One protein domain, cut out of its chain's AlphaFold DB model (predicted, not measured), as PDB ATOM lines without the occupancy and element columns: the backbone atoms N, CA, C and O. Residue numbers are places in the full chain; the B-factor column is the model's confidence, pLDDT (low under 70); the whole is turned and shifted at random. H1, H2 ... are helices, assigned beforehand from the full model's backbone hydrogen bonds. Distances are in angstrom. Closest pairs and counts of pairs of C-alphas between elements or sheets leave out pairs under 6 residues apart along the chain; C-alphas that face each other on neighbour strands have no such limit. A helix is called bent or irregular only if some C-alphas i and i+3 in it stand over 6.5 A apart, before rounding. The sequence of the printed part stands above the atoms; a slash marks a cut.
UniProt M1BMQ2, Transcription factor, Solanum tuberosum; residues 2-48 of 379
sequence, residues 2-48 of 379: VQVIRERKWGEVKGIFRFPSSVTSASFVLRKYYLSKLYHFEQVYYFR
ATOM      1  N   VAL A   2      90.583  77.751 108.418       73.38
ATOM      2  CA  VAL A   2      89.657  77.304 107.343       73.38
ATOM      3  C   VAL A   2      90.233  76.134 106.535       73.38
ATOM      4  O   VAL A   2      89.536  75.162 106.253       73.38
ATOM      5  N   GLN A   3      91.532  76.179 106.246       75.88
ATOM      6  CA  GLN A   3      92.238  75.122 105.527       75.88
ATOM      7  C   GLN A   3      92.321  73.802 106.310       75.88
ATOM      8  O   GLN A   3      92.066  72.746 105.746       75.88
ATOM      9  N   VAL A   4      92.552  73.855 107.627       76.88
ATOM     10  CA  VAL A   4      92.567  72.670 108.513       76.88
ATOM     11  C   VAL A   4      91.197  71.986 108.553       76.88
ATOM     12  O   VAL A   4      91.106  70.761 108.593       76.88
ATOM     13  N   ILE A   5      90.117  72.776 108.515       77.69
ATOM     14  CA  ILE A   5      88.744  72.261 108.448       77.69
ATOM     15  C   ILE A   5      88.488  71.587 107.098       77.69
ATOM     16  O   ILE A   5      87.954  70.481 107.072       77.69
ATOM     17  N   ARG A   6      88.898  72.229 105.998       77.50
ATOM     18  CA  ARG A   6      88.731  71.716 104.631       77.50
ATOM     19  C   ARG A   6      89.519  70.429 104.390       77.50
ATOM     20  O   ARG A   6      88.993  69.493 103.806       77.50
ATOM     21  N   GLU A   7      90.752  70.370 104.879       81.06
ATOM     22  CA  GLU A   7      91.672  69.248 104.662       81.06
ATOM     23  C   GLU A   7      91.561  68.156 105.741       81.06
ATOM     24  O   GLU A   7      92.283  67.170 105.693       81.06
ATOM     25  N   ARG A   8      90.664  68.313 106.729       78.62
ATOM     26  CA  ARG A   8      90.466  67.383 107.862       78.62
ATOM     27  C   ARG A   8      91.738  67.061 108.671       78.62
ATOM     28  O   ARG A   8      91.756  66.091 109.424       78.62
ATOM     29  N   LYS A   9      92.753  67.926 108.639       80.25
ATOM     30  CA  LYS A   9      94.054  67.759 109.325       80.25
ATOM     31  C   LYS A   9      94.029  68.051 110.833       80.25
ATOM     32  O   LYS A   9      95.020  68.462 111.430       80.25
ATOM     33  N   TRP A  10      92.885  67.860 111.493       72.81
ATOM     34  CA  TRP A  10      92.733  68.165 112.921       72.81
ATOM     35  C   TRP A  10      93.606  67.285 113.824       72.81
ATOM     36  O   TRP A  10      93.983  67.735 114.904       72.81
ATOM     37  N   GLY A  11      93.939  66.065 113.390       75.69
ATOM     38  CA  GLY A  11      94.828  65.155 114.122       75.69
ATOM     39  C   GLY A  11      96.261  65.682 114.234       75.69
ATOM     40  O   GLY A  11      96.806  65.722 115.333       75.69
ATOM     41  N   GLU A  12      96.824  66.170 113.128       79.94
ATOM     42  CA  GLU A  12      98.173  66.756 113.078       79.94
ATOM     43  C   GLU A  12      98.259  68.022 113.931       79.94
ATOM     44  O   GLU A  12      99.142  68.167 114.773       79.94
ATOM     45  N   VAL A  13      97.270  68.909 113.787       74.56
ATOM     46  CA  VAL A  13      97.215  70.160 114.551       74.56
ATOM     47  C   VAL A  13      97.066  69.875 116.043       74.56
ATOM     48  O   VAL A  13      97.732  70.509 116.853       74.56
ATOM     49  N   LYS A  14      96.243  68.893 116.435       77.19
ATOM     50  CA  LYS A  14      96.071  68.529 117.849       77.19
ATOM     51  C   LYS A  14      97.372  68.023 118.483       77.19
ATOM     52  O   LYS A  14      97.566  68.262 119.669       77.19
ATOM     53  N   GLY A  15      98.245  67.360 117.721       74.31
ATOM     54  CA  GLY A  15      99.526  66.842 118.215       74.31
ATOM     55  C   GLY A  15     100.564  67.923 118.538       74.31
ATOM     56  O   GLY A  15     101.415  67.709 119.396       74.31
ATOM     57  N   ILE A  16     100.472  69.093 117.900       79.25
ATOM     58  CA  ILE A  16     101.418  70.208 118.090       79.25
ATOM     59  C   ILE A  16     101.115  70.985 119.383       79.25
ATOM     60  O   ILE A  16     102.019  71.508 120.033       79.25
ATOM     61  N   PHE A  17      99.845  71.049 119.787       74.19
ATOM     62  CA  PHE A  17      99.419  71.787 120.975       74.19
ATOM     63  C   PHE A  17      99.298  70.868 122.194       74.19
ATOM     64  O   PHE A  17      98.580  69.869 122.181       74.19
ATOM     65  N   ARG A  18      99.940  71.247 123.306       75.88
ATOM     66  CA  ARG A  18      99.736  70.575 124.597       75.88
ATOM     67  C   ARG A  18      98.424  71.034 125.232       75.88
ATOM     68  O   ARG A  18      98.360  72.108 125.826       75.88
ATOM     69  N   PHE A  19      97.380  70.216 125.117       76.06
ATOM     70  CA  PHE A  19      96.104  70.447 125.799       76.06
ATOM     71  C   PHE A  19      96.084  69.794 127.191       76.06
ATOM     72  O   PHE A  19      96.542  68.659 127.327       76.06
ATOM     73  N   PRO A  20      95.500  70.451 128.211       74.19
ATOM     74  CA  PRO A  20      95.177  69.807 129.483       74.19
ATOM     75  C   PRO A  20      94.221  68.620 129.284       74.19
ATOM     76  O   PRO A  20      93.305  68.692 128.462       74.19
ATOM     77  N   SER A  21      94.381  67.549 130.068       66.62
ATOM     78  CA  SER A  21      93.564  66.321 129.981       66.62
ATOM     79  C   SER A  21      92.073  66.526 130.294       66.62
ATOM     80  O   SER A  21      91.256  65.668 129.976       66.62
ATOM     81  N   SER A  22      91.701  67.676 130.863       75.50
ATOM     82  CA  SER A  22      90.314  68.093 131.106       75.50
ATOM     83  C   SER A  22      89.574  68.565 129.846       75.50
ATOM     84  O   SER A  22      88.362  68.778 129.885       75.50
ATOM     85  N   VAL A  23      90.271  68.745 128.719       72.31
ATOM     86  CA  VAL A  23      89.674  69.234 127.473       72.31
ATOM     87  C   VAL A  23      89.104  68.075 126.658       72.31
ATOM     88  O   VAL A  23      89.823  67.353 125.969       72.31
ATOM     89  N   THR A  24      87.777  67.959 126.651       71.31
ATOM     90  CA  THR A  24      87.044  66.944 125.875       71.31
ATOM     91  C   THR A  24      87.112  67.192 124.360       71.31
ATOM     92  O   THR A  24      86.995  66.258 123.573       71.31
ATOM     93  N   SER A  25      87.334  68.444 123.922       77.00
ATOM     94  CA  SER A  25      87.407  68.808 122.498       77.00
ATOM     95  C   SER A  25      88.479  69.862 122.196       77.00
ATOM     96  O   SER A  25      88.279  71.067 122.360       77.00
ATOM     97  N   ALA A  26      89.623  69.401 121.687       72.38
ATOM     98  CA  ALA A  26      90.725  70.266 121.262       72.38
ATOM     99  C   ALA A  26      90.342  71.186 120.088       72.38
ATOM    100  O   ALA A  26      90.785  72.329 120.025       72.38
ATOM    101  N   SER A  27      89.480  70.719 119.176       72.50
ATOM    102  CA  SER A  27      89.030  71.514 118.027       72.50
ATOM    103  C   SER A  27      88.157  72.694 118.454       72.50
ATOM    104  O   SER A  27      88.279  73.784 117.895       72.50
ATOM    105  N   PHE A  28      87.318  72.510 119.477       76.19
ATOM    106  CA  PHE A  28      86.510  73.581 120.053       76.19
ATOM    107  C   PHE A  28      87.378  74.636 120.745       76.19
ATOM    108  O   PHE A  28      87.232  75.831 120.489       76.19
ATOM    109  N   VAL A  29      88.329  74.187 121.567       78.12
ATOM    110  CA  VAL A  29      89.272  75.063 122.273       78.12
ATOM    111  C   VAL A  29      90.116  75.861 121.282       78.12
ATOM    112  O   VAL A  29      90.161  77.085 121.372       78.12
ATOM    113  N   LEU A  30      90.703  75.207 120.277       78.62
ATOM    114  CA  LEU A  30      91.488  75.900 119.257       78.62
ATOM    115  C   LEU A  30      90.664  76.944 118.514       78.62
ATOM    116  O   LEU A  30      91.131  78.060 118.379       78.62
ATOM    117  N   ARG A  31      89.432  76.649 118.089       77.81
ATOM    118  CA  ARG A  31      88.584  77.654 117.414       77.81
ATOM    119  C   ARG A  31      88.306  78.868 118.297       77.81
ATOM    120  O   ARG A  31      88.348  79.990 117.802       77.81
ATOM    121  N   LYS A  32      88.064  78.643 119.591       79.25
ATOM    122  CA  LYS A  32      87.807  79.704 120.573       79.25
ATOM    123  C   LYS A  32      89.017  80.626 120.757       79.25
ATOM    124  O   LYS A  32      88.844  81.837 120.815       79.25
ATOM    125  N   TYR A  33      90.224  80.064 120.827       74.75
ATOM    126  CA  TYR A  33      91.453  80.833 121.060       74.75
ATOM    127  C   TYR A  33      92.176  81.259 119.778       74.75
ATOM    128  O   TYR A  33      93.022  82.148 119.820       74.75
ATOM    129  N   TYR A  34      91.843  80.674 118.626       79.50
ATOM    130  CA  TYR A  34      92.498  80.964 117.353       79.50
ATOM    131  C   TYR A  34      92.312  82.425 116.955       79.50
ATOM    132  O   TYR A  34      93.291  83.094 116.645       79.50
ATOM    133  N   LEU A  35      91.083  82.941 117.054       67.75
ATOM    134  CA  LEU A  35      90.790  84.337 116.726       67.75
ATOM    135  C   LEU A  35      91.510  85.322 117.654       67.75
ATOM    136  O   LEU A  35      91.937  86.374 117.195       67.75
ATOM    137  N   SER A  36      91.681  84.979 118.936       69.19
ATOM    138  CA  SER A  36      92.275  85.895 119.917       69.19
ATOM    139  C   SER A  36      93.795  85.783 120.056       69.19
ATOM    140  O   SER A  36      94.412  86.700 120.581       69.19
ATOM    141  N   LYS A  37      94.401  84.639 119.712       67.44
ATOM    142  CA  LYS A  37      95.832  84.373 119.964       67.44
ATOM    143  C   LYS A  37      96.629  84.047 118.708       67.44
ATOM    144  O   LYS A  37      97.772  84.473 118.611       67.44
ATOM    145  N   LEU A  38      96.060  83.300 117.762       70.38
ATOM    146  CA  LEU A  38      96.796  82.845 116.576       70.38
ATOM    147  C   LEU A  38      96.570  83.732 115.355       70.38
ATOM    148  O   LEU A  38      97.482  83.882 114.556       70.38
ATOM    149  N   TYR A  39      95.390  84.337 115.214       75.75
ATOM    150  CA  TYR A  39      95.065  85.130 114.032       75.75
ATOM    151  C   TYR A  39      96.015  86.321 113.868       75.75
ATOM    152  O   TYR A  39      96.521  86.543 112.778       75.75
ATOM    153  N   HIS A  40      96.313  87.044 114.952       68.62
ATOM    154  CA  HIS A  40      97.228  88.193 114.898       68.62
ATOM    155  C   HIS A  40      98.662  87.747 114.597       68.62
ATOM    156  O   HIS A  40      99.329  88.337 113.755       68.62
ATOM    157  N   PHE A  41      99.099  86.640 115.203       72.19
ATOM    158  CA  PHE A  41     100.403  86.047 114.921       72.19
ATOM    159  C   PHE A  41     100.542  85.617 113.450       72.19
ATOM    160  O   PHE A  41     101.561  85.888 112.828       72.19
ATOM    161  N   GLU A  42      99.512  85.000 112.863       76.19
ATOM    162  CA  GLU A  42      99.515  84.611 111.447       76.19
ATOM    163  C   GLU A  42      99.583  85.825 110.508       76.19
ATOM    164  O   GLU A  42     100.286  85.765 109.501       76.19
ATOM    165  N   GLN A  43      98.910  86.934 110.841       73.75
ATOM    166  CA  GLN A  43      99.005  88.185 110.076       73.75
ATOM    167  C   GLN A  43     100.436  88.736 110.068       73.75
ATOM    168  O   GLN A  43     100.961  89.082 109.014       73.75
ATOM    169  N   VAL A  44     101.097  88.758 111.225       69.38
ATOM    170  CA  VAL A  44     102.469  89.273 111.340       69.38
ATOM    171  C   VAL A  44     103.477  88.330 110.673       69.38
ATOM    172  O   VAL A  44     104.318  88.770 109.894       69.38
ATOM    173  N   TYR A  45     103.376  87.022 110.923       69.38
ATOM    174  CA  TYR A  45     104.392  86.053 110.502       69.38
ATOM    175  C   TYR A  45     104.288  85.651 109.021       69.38
ATOM    176  O   TYR A  45     105.310  85.516 108.354       69.38
ATOM    177  N   TYR A  46     103.070  85.467 108.489       63.00
ATOM    178  CA  TYR A  46     102.872  85.040 107.095       63.00
ATOM    179  C   TYR A  46     102.630  86.194 106.125       63.00
ATOM    180  O   TYR A  46     103.043  86.095 104.973       63.00
ATOM    181  N   PHE A  47     101.972  87.274 106.560       66.50
ATOM    182  CA  PHE A  47     101.650  88.403 105.678       66.50
ATOM    183  C   PHE A  47     102.631  89.568 105.795       66.50
ATOM    184  O   PHE A  47     102.476  90.538 105.058       66.50
ATOM    185  N   ARG A  48     103.644  89.455 106.674       59.62
ATOM    186  CA  ARG A  48     104.797  90.360 106.793       59.62
ATOM    187  C   ARG A  48     104.403  91.839 106.660       59.62
ATOM    188  O   ARG A  48     105.068  92.605 105.971       59.62
TER     189      ARG A  48
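Overview. This is residues 2 to 48 of the 379 residues of the protein "Transcription factor" of Solanum tuberosum (UniProt M1BMQ2). One long, kinked helix, H3, makes the length of this elongated piece, and two short helices, H1 and H2, stand as an arm off to one side of its first end, joined to it by the loop of residues 17 to 25. At the other end residues 43 to 48, of which 43 to 47 belong to H3, stick out and stand free. The printed part has 47 residues with three named helices, H1, H2 and H3 in chain order, and no named strand; its class is all helix. It is only just loose, close to compact, with a radius of gyration of the C-alphas of 11.6 A and spans of 35 by 22 by 16 A.

Along the chain. Find C-alpha 2 at (89.657, 77.304, 107.343), where H1, residues 2 to 6, begins. H2 takes residues 10 to 16, 10.3 A from first to last C-alpha. H3, residues 26 to 47, starts at C-alpha 26 at (90.725, 70.266, 121.262) and runs 26.3 A to C-alpha 47 at (101.650, 88.403, 105.678).

Arrangement. Look first at H3 near residue 33 for a kink of 63 degrees; H3 is only just irregular, with C-alphas 32 and 35 6.7 A apart. H2 only just touches H3, with 3 pairs of C-alphas within 8 A, and H3 touches it with residues 26 to 27 alone. Their closest C-alphas, those of Lys 14 and Ala 26, are 6.6 A apart. Their lines are only just about perpendicular, at 71 degrees, the line of H3 being a rough one. H1 is close to H2 but not clearly touching; their closest C-alphas, those of Val 4 and Trp 10, are 6.3 A apart. H1 and H3 are apart. Every O i to N i+4 pair is within hydrogen-bond range in H1, against 2 of 3 in H2 and 13 of 18 in H3.

Size, cuts and confidence. The two C-alphas farthest apart, those of Ser 22 and Arg 48, are 36.0 A from each other. The printed part has no cut and no long link: H1 to H2 is tight, and H2 to H3 is short. Mean pLDDT of the printed part is 74.0; residue 21, residues 35 to 37, residue 40 and residues 44 to 48 are under 70.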